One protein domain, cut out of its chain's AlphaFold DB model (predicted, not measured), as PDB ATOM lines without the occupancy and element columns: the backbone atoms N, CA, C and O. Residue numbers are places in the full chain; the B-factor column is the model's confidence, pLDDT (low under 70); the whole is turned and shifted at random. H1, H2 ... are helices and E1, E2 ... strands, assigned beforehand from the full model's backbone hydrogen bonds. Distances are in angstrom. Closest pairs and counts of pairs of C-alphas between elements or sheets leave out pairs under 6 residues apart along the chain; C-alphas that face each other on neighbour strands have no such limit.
ATOM      1  N   ALA A   2      17.800 -27.139 -41.121       29.62
ATOM      2  CA  ALA A   2      19.169 -27.123 -41.641       29.62
ATOM      3  C   ALA A   2      19.267 -27.948 -42.936       29.62
ATOM      4  O   ALA A   2      18.984 -29.140 -42.947       29.62
ATOM      5  N   SER A   3      19.674 -27.311 -44.026       43.50
ATOM      6  CA  SER A   3      20.148 -27.934 -45.272       43.50
ATOM      7  C   SER A   3      21.669 -27.805 -45.317       43.50
ATOM      8  O   SER A   3      22.202 -27.042 -44.531       43.50
ATOM      9  N   PHE A   4      22.394 -28.526 -46.166       43.09
ATOM     10  CA  PHE A   4      23.852 -28.641 -46.036       43.09
ATOM     11  C   PHE A   4      24.579 -28.300 -47.341       43.09
ATOM     12  O   PHE A   4      24.241 -28.808 -48.411       43.09
ATOM     13  N   LEU A   5      25.632 -27.495 -47.231       39.16
ATOM     14  CA  LEU A   5      26.662 -27.299 -48.244       39.16
ATOM     15  C   LEU A   5      27.997 -27.737 -47.640       39.16
ATOM     16  O   LEU A   5      28.386 -27.231 -46.591       39.16
ATOM     17  N   GLY A   6      28.727 -28.643 -48.281       38.69
ATOM     18  CA  GLY A   6      30.016 -29.049 -47.731       38.69
ATOM     19  C   GLY A   6      30.989 -29.626 -48.723       38.69
ATOM     20  O   GLY A   6      30.656 -29.886 -49.879       38.69
ATOM     21  N   THR A   7      32.226 -29.760 -48.253       41.56
ATOM     22  CA  THR A   7      33.353 -30.181 -49.083       41.56
ATOM     23  C   THR A   7      33.742 -31.630 -48.810       41.56
ATOM     24  O   THR A   7      33.883 -32.032 -47.656       41.56
ATOM     25  N   ASP A 130      32.812 -25.307 -68.513       85.75
ATOM     26  CA  ASP A 130      33.908 -26.222 -68.160       85.75
ATOM     27  C   ASP A 130      33.709 -26.897 -66.791       85.75
ATOM     28  O   ASP A 130      34.584 -27.601 -66.286       85.75
ATOM     29  N   LEU A 131      32.548 -26.690 -66.159       88.00
ATOM     30  CA  LEU A 131      32.247 -27.235 -64.843       88.00
ATOM     31  C   LEU A 131      31.417 -28.512 -64.964       88.00
ATOM     32  O   LEU A 131      30.252 -28.485 -65.368       88.00
ATOM     33  N   LYS A 132      32.002 -29.641 -64.550       91.50
ATOM     34  CA  LYS A 132      31.277 -30.907 -64.421       91.50
ATOM     35  C   LYS A 132      30.336 -30.857 -63.217       91.50
ATOM     36  O   LYS A 132      30.781 -30.792 -62.068       91.50
ATOM     37  N   ILE A 133      29.043 -30.958 -63.494       92.94
ATOM     38  CA  ILE A 133      27.964 -31.036 -62.515       92.94
ATOM     39  C   ILE A 133      27.510 -32.489 -62.404       92.94
ATOM     40  O   ILE A 133      27.240 -33.155 -63.399       92.94
ATOM     41  N   THR A 134      27.433 -32.999 -61.181       93.19
ATOM     42  CA  THR A 134      26.901 -34.329 -60.870       93.19
ATOM     43  C   THR A 134      25.638 -34.163 -60.032       93.19
ATOM     44  O   THR A 134      25.745 -33.773 -58.865       93.19
ATOM     45  N   PRO A 135      24.447 -34.412 -60.598       92.56
ATOM     46  CA  PRO A 135      23.209 -34.464 -59.832       92.56
ATOM     47  C   PRO A 135      23.293 -35.491 -58.700       92.56
ATOM     48  O   PRO A 135      23.868 -36.567 -58.851       92.56
ATOM     49  N   LEU A 136      22.722 -35.151 -57.550       89.19
ATOM     50  CA  LEU A 136      22.623 -36.017 -56.382       89.19
ATOM     51  C   LEU A 136      21.140 -36.184 -56.039       89.19
ATOM     52  O   LEU A 136      20.563 -35.283 -55.427       89.19
ATOM     53  N   PRO A 137      20.495 -37.295 -56.429       87.81
ATOM     54  CA  PRO A 137      19.081 -37.513 -56.153       87.81
ATOM     55  C   PRO A 137      18.826 -37.656 -54.656       87.81
ATOM     56  O   PRO A 137      19.420 -38.504 -53.990       87.81
ATOM     57  N   VAL A 138      17.923 -36.836 -54.119       83.31
ATOM     58  CA  VAL A 138      17.617 -36.795 -52.689       83.31
ATOM     59  C   VAL A 138      16.112 -36.793 -52.460       83.31
ATOM     60  O   VAL A 138      15.351 -36.117 -53.148       83.31
ATOM     61  N   TRP A 139      15.663 -37.566 -51.476       81.75
ATOM     62  CA  TRP A 139      14.258 -37.592 -51.081       81.75
ATOM     63  C   TRP A 139      13.856 -36.280 -50.408       81.75
ATOM     64  O   TRP A 139      14.598 -35.754 -49.579       81.75
ATOM     65  N   HIS A 140      12.682 -35.772 -50.782       76.88
ATOM     66  CA  HIS A 140      12.092 -34.540 -50.274       76.88
ATOM     67  C   HIS A 140      10.599 -34.746 -49.955       76.88
ATOM     68  O   HIS A 140       9.714 -34.243 -50.631       76.88
ATOM     69  N   GLY A 141      10.298 -35.556 -48.946       72.56
ATOM     70  CA  GLY A 141       8.955 -36.026 -48.624       72.56
ATOM     71  C   GLY A 141       8.647 -37.392 -49.238       72.56
ATOM     72  O   GLY A 141       9.442 -37.987 -49.974       72.56
ATOM     73  N   ALA A 142       7.465 -37.922 -48.925       76.44
ATOM     74  CA  ALA A 142       7.007 -39.187 -49.486       76.44
ATOM     75  C   ALA A 142       6.707 -39.032 -50.987       76.44
ATOM     76  O   ALA A 142       5.858 -38.239 -51.381       76.44
ATOM     77  N   GLY A 143       7.406 -39.796 -51.831       79.00
ATOM     78  CA  GLY A 143       7.162 -39.827 -53.277       79.00
ATOM     79  C   GLY A 143       7.715 -38.636 -54.069       79.00
ATOM     80  O   GLY A 143       7.581 -38.622 -55.292       79.00
ATOM     81  N   TYR A 144       8.379 -37.674 -53.420       80.12
ATOM     82  CA  TYR A 144       9.047 -36.566 -54.104       80.12
ATOM     83  C   TYR A 144      10.566 -36.680 -53.959       80.12
ATOM     84  O   TYR A 144      11.112 -36.849 -52.869       80.12
ATOM     85  N   ARG A 145      11.246 -36.629 -55.104       81.94
ATOM     86  CA  ARG A 145      12.702 -36.701 -55.229       81.94
ATOM     87  C   ARG A 145      13.164 -35.401 -55.872       81.94
ATOM     88  O   ARG A 145      12.715 -35.094 -56.976       81.94
ATOM     89  N   SER A 146      13.997 -34.665 -55.148       83.44
ATOM     90  CA  SER A 146      14.647 -33.428 -55.573       83.44
ATOM     91  C   SER A 146      16.110 -33.717 -55.931       83.44
ATOM     92  O   SER A 146      16.635 -34.791 -55.622       83.44
ATOM     93  N   LEU A 147      16.773 -32.768 -56.587       85.88
ATOM     94  CA  LEU A 147      18.185 -32.865 -56.942       85.88
ATOM     95  C   LEU A 147      19.021 -31.941 -56.053       85.88
ATOM     96  O   LEU A 147      18.826 -30.726 -56.013       85.88
ATOM     97  N   GLY A 148      19.985 -32.532 -55.349       88.69
ATOM     98  CA  GLY A 148      21.207 -31.840 -54.959       88.69
ATOM     99  C   GLY A 148      22.203 -31.829 -56.119       88.69
ATOM    100  O   GLY A 148      22.003 -32.489 -57.137       88.69
ATOM    101  N   PHE A 149      23.309 -31.112 -55.953       90.38
ATOM    102  CA  PHE A 149      24.351 -31.016 -56.971       90.38
ATOM    103  C   PHE A 149      25.732 -31.115 -56.344       90.38
ATOM    104  O   PHE A 149      26.013 -30.491 -55.320       90.38
ATOM    105  N   ARG A 150      26.612 -31.868 -56.994       89.50
ATOM    106  CA  ARG A 150      28.045 -31.875 -56.729       89.50
ATOM    107  C   ARG A 150      28.792 -31.241 -57.891       89.50
ATOM    108  O   ARG A 150      28.542 -31.577 -59.044       89.50
ATOM    109  N   PHE A 151      29.752 -30.387 -57.573       88.94
ATOM    110  CA  PHE A 151      30.689 -29.814 -58.530       88.94
ATOM    111  C   PHE A 151      32.061 -29.687 -57.866       88.94
ATOM    112  O   PHE A 151      32.184 -29.209 -56.735       88.94
ATOM    113  N   GLY A 152      33.092 -30.213 -58.528       87.25
ATOM    114  CA  GLY A 152      34.406 -30.407 -57.914       87.25
ATOM    115  C   GLY A 152      34.315 -31.154 -56.576       87.25
ATOM    116  O   GLY A 152      33.719 -32.237 -56.468       87.25
ATOM    117  N   ASN A 153      34.887 -30.545 -55.537       86.69
ATOM    118  CA  ASN A 153      34.883 -31.069 -54.171       86.69
ATOM    119  C   ASN A 153      33.738 -30.523 -53.311       86.69
ATOM    120  O   ASN A 153      33.834 -30.608 -52.093       86.69
ATOM    121  N   ILE A 154      32.683 -29.960 -53.903       90.38
ATOM    122  CA  ILE A 154      31.567 -29.330 -53.187       90.38
ATOM    123  C   ILE A 154      30.271 -30.053 -53.501       90.38
ATOM    124  O   ILE A 154      29.997 -30.369 -54.656       90.38
ATOM    125  N   CYS A 155      29.456 -30.259 -52.472       89.44
ATOM    126  CA  CYS A 155      28.103 -30.778 -52.586       89.44
ATOM    127  C   CYS A 155      27.117 -29.782 -51.974       89.44
ATOM    128  O   CYS A 155      27.241 -29.439 -50.798       89.44
ATOM    129  N   TYR A 156      26.124 -29.364 -52.755       87.81
ATOM    130  CA  TYR A 156      24.964 -28.595 -52.318       87.81
ATOM    131  C   TYR A 156      23.751 -29.519 -52.269       87.81
ATOM    132  O   TYR A 156      23.322 -30.039 -53.302       87.81
ATOM    133  N   ILE A 157      23.206 -29.761 -51.077       83.50
ATOM    134  CA  ILE A 157      22.134 -30.738 -50.894       83.50
ATOM    135  C   ILE A 157      21.052 -30.171 -49.980       83.50
ATOM    136  O   ILE A 157      21.321 -29.632 -48.903       83.50
ATOM    137  N   ARG A 158      19.796 -30.368 -50.386       74.81
ATOM    138  CA  ARG A 158      18.620 -30.110 -49.554       74.81
ATOM    139  C   ARG A 158      17.854 -31.410 -49.281       74.81
ATOM    140  O   ARG A 158      16.905 -31.715 -49.998       74.81
ATOM    141  N   PRO A 159      18.273 -32.188 -48.272       64.06
ATOM    142  CA  PRO A 159      17.630 -33.452 -47.937       64.06
ATOM    143  C   PRO A 159      16.384 -33.308 -47.055       64.06
ATOM    144  O   PRO A 159      16.258 -32.353 -46.288       64.06
ATOM    145  N   ASP A 160      15.489 -34.297 -47.143       63.84
ATOM    146  CA  ASP A 160      14.384 -34.522 -46.205       63.84
ATOM    147  C   ASP A 160      14.511 -35.851 -45.444       63.84
ATOM    148  O   ASP A 160      15.051 -36.830 -45.967       63.84
ATOM    149  N   ARG A 161      13.978 -35.833 -44.206       51.12
ATOM    150  CA  ARG A 161      13.415 -36.919 -43.374       51.12
ATOM    151  C   ARG A 161      13.519 -36.584 -41.877       51.12
ATOM    152  O   ARG A 161      14.232 -37.265 -41.141       51.12
ATOM    153  N   SER A 162      12.807 -35.562 -41.390       50.75
ATOM    154  CA  SER A 162      12.526 -35.488 -39.933       50.75
ATOM    155  C   SER A 162      11.301 -34.660 -39.532       50.75
ATOM    156  O   SER A 162      10.677 -34.953 -38.519       50.75
ATOM    157  N   SER A 163      10.898 -33.685 -40.339       51.91
ATOM    158  CA  SER A 163       9.543 -33.118 -40.348       51.91
ATOM    159  C   SER A 163       9.067 -33.092 -41.799       51.91
ATOM    160  O   SER A 163       9.876 -33.386 -42.667       51.91
ATOM    161  N   SER A 164       7.792 -32.805 -42.070       55.97
ATOM    162  CA  SER A 164       7.088 -33.045 -43.348       55.97
ATOM    163  C   SER A 164       7.829 -32.755 -44.674       55.97
ATOM    164  O   SER A 164       7.368 -33.254 -45.696       55.97
ATOM    165  N   THR A 165       8.936 -32.000 -44.682       57.03
ATOM    166  CA  THR A 165       9.825 -31.756 -45.839       57.03
ATOM    167  C   THR A 165      11.306 -31.427 -45.503       57.03
ATOM    168  O   THR A 165      12.082 -31.164 -46.422       57.03
ATOM    169  N   HIS A 166      11.758 -31.408 -44.234       68.31
ATOM    170  CA  HIS A 166      13.102 -30.899 -43.876       68.31
ATOM    171  C   HIS A 166      13.849 -31.669 -42.763       68.31
ATOM    172  O   HIS A 166      13.256 -32.289 -41.872       68.31
ATOM    173  N   PHE A 167      15.188 -31.561 -42.768       71.62
ATOM    174  CA  PHE A 167      16.054 -31.962 -41.652       71.62
ATOM    175  C   PHE A 167      16.065 -30.933 -40.509       71.62
ATOM    176  O   PHE A 167      16.315 -29.733 -40.687       71.62
ATOM    177  N   GLY A 168      15.849 -31.427 -39.291       82.75
ATOM    178  CA  GLY A 168      16.266 -30.765 -38.062       82.75
ATOM    179  C   GLY A 168      17.787 -30.833 -37.889       82.75
ATOM    180  O   GLY A 168      18.445 -31.720 -38.432       82.75
ATOM    181  N   LEU A 169      18.343 -29.907 -37.103       87.88
ATOM    182  CA  LEU A 169      19.787 -29.827 -36.860       87.88
ATOM    183  C   LEU A 169      20.392 -31.139 -36.311       87.88
ATOM    184  O   LEU A 169      21.407 -31.565 -36.859       87.88
ATOM    185  N   PRO A 170      19.778 -31.841 -35.332       89.81
ATOM    186  CA  PRO A 170      20.329 -33.106 -34.836       89.81
ATOM    187  C   PRO A 170      20.477 -34.158 -35.937       89.81
ATOM    188  O   PRO A 170      21.522 -34.793 -36.058       89.81
ATOM    189  N   ARG A 171      19.465 -34.282 -36.806       85.50
ATOM    190  CA  ARG A 171      19.491 -35.240 -37.911       85.50
ATOM    191  C   ARG A 171      20.503 -34.852 -38.984       85.50
ATOM    192  O   ARG A 171      21.203 -35.715 -39.503       85.50
ATOM    193  N   ALA A 172      20.606 -33.562 -39.293       87.12
ATOM    194  CA  ALA A 172      21.621 -33.070 -40.212       87.12
ATOM    195  C   ALA A 172      23.030 -33.422 -39.703       87.12
ATOM    196  O   ALA A 172      23.839 -33.942 -40.466       87.12
ATOM    197  N   LEU A 173      23.294 -33.246 -38.403       91.31
ATOM    198  CA  LEU A 173      24.560 -33.633 -37.776       91.31
ATOM    199  C   LEU A 173      24.822 -35.149 -37.819       91.31
ATOM    200  O   LEU A 173      25.962 -35.553 -38.015       91.31
ATOM    201  N   GLU A 174      23.803 -36.004 -37.682       90.62
ATOM    202  CA  GLU A 174      23.966 -37.457 -37.874       90.62
ATOM    203  C   GLU A 174      24.467 -37.805 -39.280       90.62
ATOM    204  O   GLU A 174      25.340 -38.657 -39.427       90.62
ATOM    205  N   GLU A 175      23.946 -37.152 -40.320       87.00
ATOM    206  CA  GLU A 175      24.422 -37.390 -41.687       87.00
ATOM    207  C   GLU A 175      25.831 -36.811 -41.901       87.00
ATOM    208  O   GLU A 175      26.668 -37.456 -42.534       87.00
ATOM    209  N   VAL A 176      26.149 -35.657 -41.300       90.31
ATOM    210  CA  VAL A 176      27.516 -35.096 -41.301       90.31
ATOM    211  C   VAL A 176      28.507 -36.068 -40.669       90.31
ATOM    212  O   VAL A 176      29.564 -36.313 -41.246       90.31
ATOM    213  N   ARG A 177      28.148 -36.690 -39.543       91.88
ATOM    214  CA  ARG A 177      28.985 -37.695 -38.872       91.88
ATOM    215  C   ARG A 177      29.254 -38.924 -39.734       91.88
ATOM    216  O   ARG A 177      30.324 -39.511 -39.612       91.88
ATOM    217  N   LYS A 178      28.321 -39.315 -40.607       88.56
ATOM    218  CA  LYS A 178      28.522 -40.433 -41.544       88.56
ATOM    219  C   LYS A 178      29.393 -40.037 -42.732       88.56
ATOM    220  O   LYS A 178      30.240 -40.816 -43.152       88.56
ATOM    221  N   ILE A 179      29.164 -38.847 -43.287       88.56
ATOM    222  CA  ILE A 179      29.827 -38.384 -44.515       88.56
ATOM    223  C   ILE A 179      31.244 -37.868 -44.227       88.56
ATOM    224  O   ILE A 179      32.119 -38.000 -45.080       88.56
ATOM    225  N   GLN A 180      31.478 -37.298 -43.039       89.19
ATOM    226  CA  GLN A 180      32.745 -36.685 -42.619       89.19
ATOM    227  C   GLN A 180      33.304 -35.684 -43.660       89.19
ATOM    228  O   GLN A 180      34.426 -35.840 -44.155       89.19
ATOM    229  N   PRO A 181      32.512 -34.665 -44.054       89.69
ATOM    230  CA  PRO A 181      32.972 -33.605 -44.947       89.69
ATOM    231  C   PRO A 181      34.067 -32.767 -44.273       89.69
ATOM    232  O   PRO A 181      34.062 -32.577 -43.061       89.69
ATOM    233  N   LYS A 182      34.978 -32.196 -45.067       89.75
ATOM    234  CA  LYS A 182      36.049 -31.328 -44.550       89.75
ATOM    235  C   LYS A 182      35.494 -30.065 -43.889       89.75
ATOM    236  O   LYS A 182      36.093 -29.566 -42.948       89.75
ATOM    237  N   ARG A 183      34.393 -29.538 -44.425       91.81
ATOM    238  CA  ARG A 183      33.661 -28.396 -43.877       91.81
ATOM    239  C   ARG A 183      32.195 -28.482 -44.244       91.81
ATOM    240  O   ARG A 183      31.869 -28.875 -45.367       91.81
ATOM    241  N   THR A 184      31.360 -28.053 -43.309       93.94
ATOM    242  CA  THR A 184      29.905 -28.073 -43.363       93.94
ATOM    243  C   THR A 184      29.332 -26.684 -43.132       93.94
ATOM    244  O   THR A 184      29.618 -26.050 -42.120       93.94
ATOM    245  N   LEU A 185      28.449 -26.252 -44.023       94.44
ATOM    246  CA  LEU A 185      27.674 -25.027 -43.907       94.44
ATOM    247  C   LEU A 185      26.189 -25.375 -43.924       94.44
ATOM    248  O   LEU A 185      25.671 -25.834 -44.944       94.44
ATOM    249  N   PHE A 186      25.495 -25.147 -42.814       92.62
ATOM    250  CA  PHE A 186      24.056 -25.349 -42.763       92.62
ATOM    251  C   PHE A 186      23.301 -24.132 -43.320       92.62
ATOM    252  O   PHE A 186      23.603 -23.002 -42.961       92.62
ATOM    253  N   ILE A 187      22.321 -24.336 -44.198       88.12
ATOM    254  CA  ILE A 187      21.474 -23.307 -44.833       88.12
ATOM    255  C   ILE A 187      19.993 -23.549 -44.500       88.12
ATOM    256  O   ILE A 187      19.621 -24.632 -44.055       88.12
ATOM    257  N   GLY A 188      19.106 -22.595 -44.785       83.19
ATOM    258  CA  GLY A 188      17.658 -22.806 -44.621       83.19
ATOM    259  C   GLY A 188      17.223 -22.910 -43.157       83.19
ATOM    260  O   GLY A 188      16.363 -23.722 -42.815       83.19
ATOM    261  N   MET A 189      17.851 -22.119 -42.287       85.88
ATOM    262  CA  MET A 189      17.473 -21.996 -40.882       85.88
ATOM    263  C   MET A 189      16.113 -21.312 -40.729       85.88
ATOM    264  O   MET A 189      15.713 -20.485 -41.543       85.88
ATOM    265  N   MET A 190      15.396 -21.676 -39.664       83.12
ATOM    266  CA  MET A 190      14.124 -21.050 -39.287       83.12
ATOM    267  C   MET A 190      14.374 -19.905 -38.311       83.12
ATOM    268  O   MET A 190      15.356 -19.942 -37.578       83.12
ATOM    269  N   HIS A 191      13.439 -18.964 -38.222       84.44
ATOM    270  CA  HIS A 191      13.560 -17.773 -37.373       84.44
ATOM    271  C   HIS A 191      13.755 -18.057 -35.871       84.44
ATOM    272  O   HIS A 191      14.292 -17.213 -35.168       84.44
ATOM    273  N   LEU A 192      13.339 -19.225 -35.363       86.56
ATOM    274  CA  LEU A 192      13.556 -19.595 -33.953       86.56
ATOM    275  C   LEU A 192      14.974 -20.122 -33.668       86.56
ATOM    276  O   LEU A 192      15.296 -20.410 -32.520       86.56
ATOM    277  N   MET A 193      15.798 -20.322 -34.699       88.50
ATOM    278  CA  MET A 193      17.179 -20.771 -34.551       88.50
ATOM    279  C   MET A 193      18.095 -19.549 -34.463       88.50
ATOM    280  O   MET A 193      18.385 -18.923 -35.478       88.50
ATOM    281  N   ASP A 194      18.526 -19.225 -33.246       94.75
ATOM    282  CA  ASP A 194      19.493 -18.159 -32.966       94.75
ATOM    283  C   ASP A 194      20.849 -18.510 -33.601       94.75
ATOM    284  O   ASP A 194      21.369 -19.610 -33.394       94.75
ATOM    285  N   HIS A 195      21.376 -17.626 -34.449       94.38
ATOM    286  CA  HIS A 195      22.522 -17.943 -35.303       94.38
ATOM    287  C   HIS A 195      23.812 -18.050 -34.494       94.38
ATOM    288  O   HIS A 195      24.570 -19.009 -34.644       94.38
ATOM    289  N   GLU A 196      24.026 -17.086 -33.612       95.56
ATOM    290  CA  GLU A 196      25.211 -16.939 -32.789       95.56
ATOM    291  C   GLU A 196      25.280 -18.054 -31.749       95.56
ATOM    292  O   GLU A 196      26.267 -18.790 -31.712       95.56
ATOM    293  N   LYS A 197      24.201 -18.266 -30.981       96.31
ATOM    294  CA  LYS A 197      24.169 -19.312 -29.943       96.31
ATOM    295  C   LYS A 197      24.395 -20.702 -30.525       96.31
ATOM    296  O   LYS A 197      25.154 -21.493 -29.975       96.31
ATOM    297  N   VAL A 198      23.756 -21.009 -31.655       95.50
ATOM    298  CA  VAL A 198      23.917 -22.325 -32.285       95.50
ATOM    299  C   VAL A 198      25.318 -22.480 -32.871       95.50
ATOM    300  O   VAL A 198      25.891 -23.559 -32.774       95.50
ATOM    301  N   ASN A 199      25.915 -21.430 -33.435       96.62
ATOM    302  CA  ASN A 199      27.300 -21.507 -33.903       96.62
ATOM    303  C   ASN A 199      28.309 -21.707 -32.767       96.62
ATOM    304  O   ASN A 199      29.271 -22.448 -32.957       96.62
ATOM    305  N   GLU A 200      28.089 -21.120 -31.588       96.75
ATOM    306  CA  GLU A 200      28.911 -21.395 -30.401       96.75
ATOM    307  C   GLU A 200      28.839 -22.871 -29.982       96.75
ATOM    308  O   GLU A 200      29.842 -23.457 -29.569       96.75
ATOM    309  N   GLU A 201      27.668 -23.500 -30.100       95.44
ATOM    310  CA  GLU A 201      27.508 -24.936 -29.854       95.44
ATOM    311  C   GLU A 201      28.183 -25.788 -30.933       95.44
ATOM    312  O   GLU A 201      28.875 -26.753 -30.609       95.44
ATOM    313  N   LEU A 202      28.024 -25.425 -32.208       96.06
ATOM    314  CA  LEU A 202      28.618 -26.148 -33.333       96.06
ATOM    315  C   LEU A 202      30.147 -26.072 -33.331       96.06
ATOM    316  O   LEU A 202      30.795 -27.062 -33.666       96.06
ATOM    317  N   LEU A 203      30.731 -24.952 -32.896       95.56
ATOM    318  CA  LEU A 203      32.183 -24.785 -32.806       95.56
ATOM    319  C   LEU A 203      32.826 -25.828 -31.878       95.56
ATOM    320  O   LEU A 203      33.915 -26.320 -32.166       95.56
ATOM    321  N   LYS A 204      32.125 -26.228 -30.809       96.81
ATOM    322  CA  LYS A 204      32.597 -27.258 -29.868       96.81
ATOM    323  C   LYS A 204      32.783 -28.617 -30.548       96.81
ATOM    324  O   LYS A 204      33.643 -29.385 -30.129       96.81
ATOM    325  N   LEU A 205      32.042 -28.896 -31.627       95.94
ATOM    326  CA  LEU A 205      32.152 -30.152 -32.379       95.94
ATOM    327  C   LEU A 205      33.493 -30.302 -33.103       95.94
ATOM    328  O   LEU A 205      33.914 -31.429 -33.367       95.94
ATOM    329  N   MET A 206      34.189 -29.198 -33.384       94.12
ATOM    330  CA  MET A 206      35.556 -29.256 -33.898       94.12
ATOM    331  C   MET A 206      36.491 -29.891 -32.866       94.12
ATOM    332  O   MET A 206      37.286 -30.762 -33.204       94.12
ATOM    333  N   GLU A 207      36.380 -29.485 -31.602       93.25
ATOM    334  CA  GLU A 207      37.236 -29.988 -30.525       93.25
ATOM    335  C   GLU A 207      36.834 -31.400 -30.087       93.25
ATOM    336  O   GLU A 207      37.702 -32.236 -29.840       93.25
ATOM    337  N   THR A 208      35.531 -31.693 -30.011       95.50
ATOM    338  CA  THR A 208      35.042 -32.981 -29.494       95.50
ATOM    339  C   THR A 208      34.999 -34.090 -30.541       95.50
ATOM    340  O   THR A 208      35.214 -35.250 -30.205       95.50
ATOM    341  N   GLU A 209      34.689 -33.760 -31.797       94.94
ATOM    342  CA  GLU A 209      34.453 -34.740 -32.867       94.94
ATOM    343  C   GLU A 209      35.324 -34.508 -34.113       94.94
ATOM    344  O   GLU A 209      35.300 -35.326 -35.031       94.94
ATOM    345  N   GLY A 210      36.096 -33.416 -34.174       94.44
ATOM    346  CA  GLY A 210      36.862 -33.046 -35.368       94.44
ATOM    347  C   GLY A 210      35.995 -32.540 -36.525       94.44
ATOM    348  O   GLY A 210      36.433 -32.581 -37.676       94.44
ATOM    349  N   LEU A 211      34.761 -32.104 -36.250       93.38
ATOM    350  CA  LEU A 211      33.801 -31.681 -37.269       93.38
ATOM    351  C   LEU A 211      33.799 -30.156 -37.446       93.38
ATOM    352  O   LEU A 211      33.385 -29.422 -36.554       93.38
ATOM    353  N   ASP A 212      34.182 -29.681 -38.637       94.94
ATOM    354  CA  ASP A 212      34.055 -28.270 -39.034       94.94
ATOM    355  C   ASP A 212      32.633 -27.978 -39.530       94.94
ATOM    356  O   ASP A 212      32.257 -28.333 -40.656       94.94
ATOM    357  N   VAL A 213      31.825 -27.368 -38.662       95.31
ATOM    358  CA  VAL A 213      30.395 -27.151 -38.876       95.31
ATOM    359  C   VAL A 213      29.993 -25.752 -38.433       95.31
ATOM    360  O   VAL A 213      30.317 -25.325 -37.331       95.31
ATOM    361  N   GLN A 214      29.234 -25.054 -39.276       95.25
ATOM    362  CA  GLN A 214      28.647 -23.755 -38.941       95.25
ATOM    363  C   GLN A 214      27.315 -23.539 -39.666       95.25
ATOM    364  O   GLN A 214      27.076 -24.085 -40.746       95.25
ATOM    365  N   LEU A 215      26.464 -22.683 -39.116       94.75
ATOM    366  CA  LEU A 215      25.357 -22.077 -39.843       94.75
ATOM    367  C   LEU A 215      25.901 -21.060 -40.862       94.75
ATOM    368  O   LEU A 215      26.790 -20.255 -40.580       94.75
ATOM    369  N   SER A 216      25.362 -21.096 -42.073       94.31
ATOM    370  CA  SER A 216      25.600 -20.095 -43.114       94.31
ATOM    371  C   SER A 216      24.886 -18.779 -42.795       94.31
ATOM    372  O   SER A 216      24.098 -18.695 -41.855       94.31
ATOM    373  N   TYR A 217      25.167 -17.741 -43.573       91.38
ATOM    374  CA  TYR A 217      24.485 -16.454 -43.488       91.38
ATOM    375  C   TYR A 217      24.408 -15.811 -44.873       91.38
ATOM    376  O   TYR A 217      25.202 -16.120 -45.769       91.38
ATOM    377  N   ASP A 218      23.463 -14.896 -45.044       89.81
ATOM    378  CA  ASP A 218      23.253 -14.207 -46.311       89.81
ATOM    379  C   ASP A 218      24.478 -13.374 -46.699       89.81
ATOM    380  O   ASP A 218      24.938 -12.500 -45.964       89.81
ATOM    381  N   GLY A 219      25.009 -13.632 -47.893       90.06
ATOM    382  CA  GLY A 219      26.234 -12.995 -48.376       90.06
ATOM    383  C   GLY A 219      27.526 -13.719 -47.989       90.06
ATOM    384  O   GLY A 219      28.595 -13.247 -48.381       90.06
TER     385      GLY A 219
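This is residues 2 to 7 and 130 to 219 of the 226 residues of an uncharacterized protein of Citrus unshiu (UniProt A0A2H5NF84). One strongly twisted sheet of six strands has helix H1 packed over one face at E1 and E5, while helix H2 runs beyond the sheet's E6 edge; the strands E2, E3 and E4 at the other end have no helix over them. The printed part has 96 residues, with two named helices and six named strands in the order E1 E2 E3 E4 H1 E5 H2 E6. The mixed sheet runs E2 E3 E4 E1 E5 E6, and the class is mixed, helices and strands. The whole is compact, with a radius of gyration of the C-alphas of 13.6 A, and spans 34 by 34 by 28 A.

The sheet runs from edge strand E2, residues 131 to 139, through E3, 145 to 151, E4, 154 to 157, E1, 3 to 7, and E5, 183 to 187, to edge strand E6, 213 to 215. E2, E3 and E4 form a meander, each strand the antiparallel neighbour of the one before, with hairpins E2 and E3, and E3 and E4. N 136 and O 148 are 2.8 A apart, and N 149 and O 156 2.9 A. E4 and E1 are antiparallel at 167 degrees, with N 6 and O 155 3.0 A apart. E1 and E5 are antiparallel at 157 degrees, with N 5 and O 185 2.8 A apart. E5 and E6 are parallel at 23 degrees, with N 186 and O 214 2.8 A apart. H1, residues 169 to 179, is on the sheet at a height of 9.6 A, in two layers, a helix layer on one face of a sheet. It lies over E1 and, only just, with 3 C-alphas, over E5; it runs along the strands, at 24 degrees to E1 on the local plane. E4, H1 and E5 form a split strand-helix-strand unit, two strands running the same way with E1 between them, and its crossover is right-handed. H2, residues 195 to 209, only grazes the sheet; its closest C-alphas to E6 are those of Asn 199 and Gln 214, 5.7 A apart. E5, H2 and E6 form a strand-helix-strand unit, two parallel neighbour strands with a helix between. H1 and H2 are apart. Each O i to N i+4 pair is within hydrogen-bond range in H1, and 7 of 11 in H2.

E1 begins at C-alpha 3 (20.148, -27.934, -45.272) and is 13.9 A long. E2 is 24.9 A long, E3 19.5 A, E4 9.8 A, H1 15.3 A, E5 13.2 A and H2 20.7 A. E6, 7.2 A long, ends at C-alpha 215 (25.357, -22.077, -39.843).

The C-alphas of Asp 130 and Leu 192, the two farthest apart, are 40.4 A apart. Residues 8 to 129 are not printed, and C-alphas 7 and 130 are 19.5 A apart across the cut. The link from E4 to H1, 11 residues, is long. The mean pLDDT of the printed part is 83.5; residues 2 to 7 and 159 to 166 are under 70.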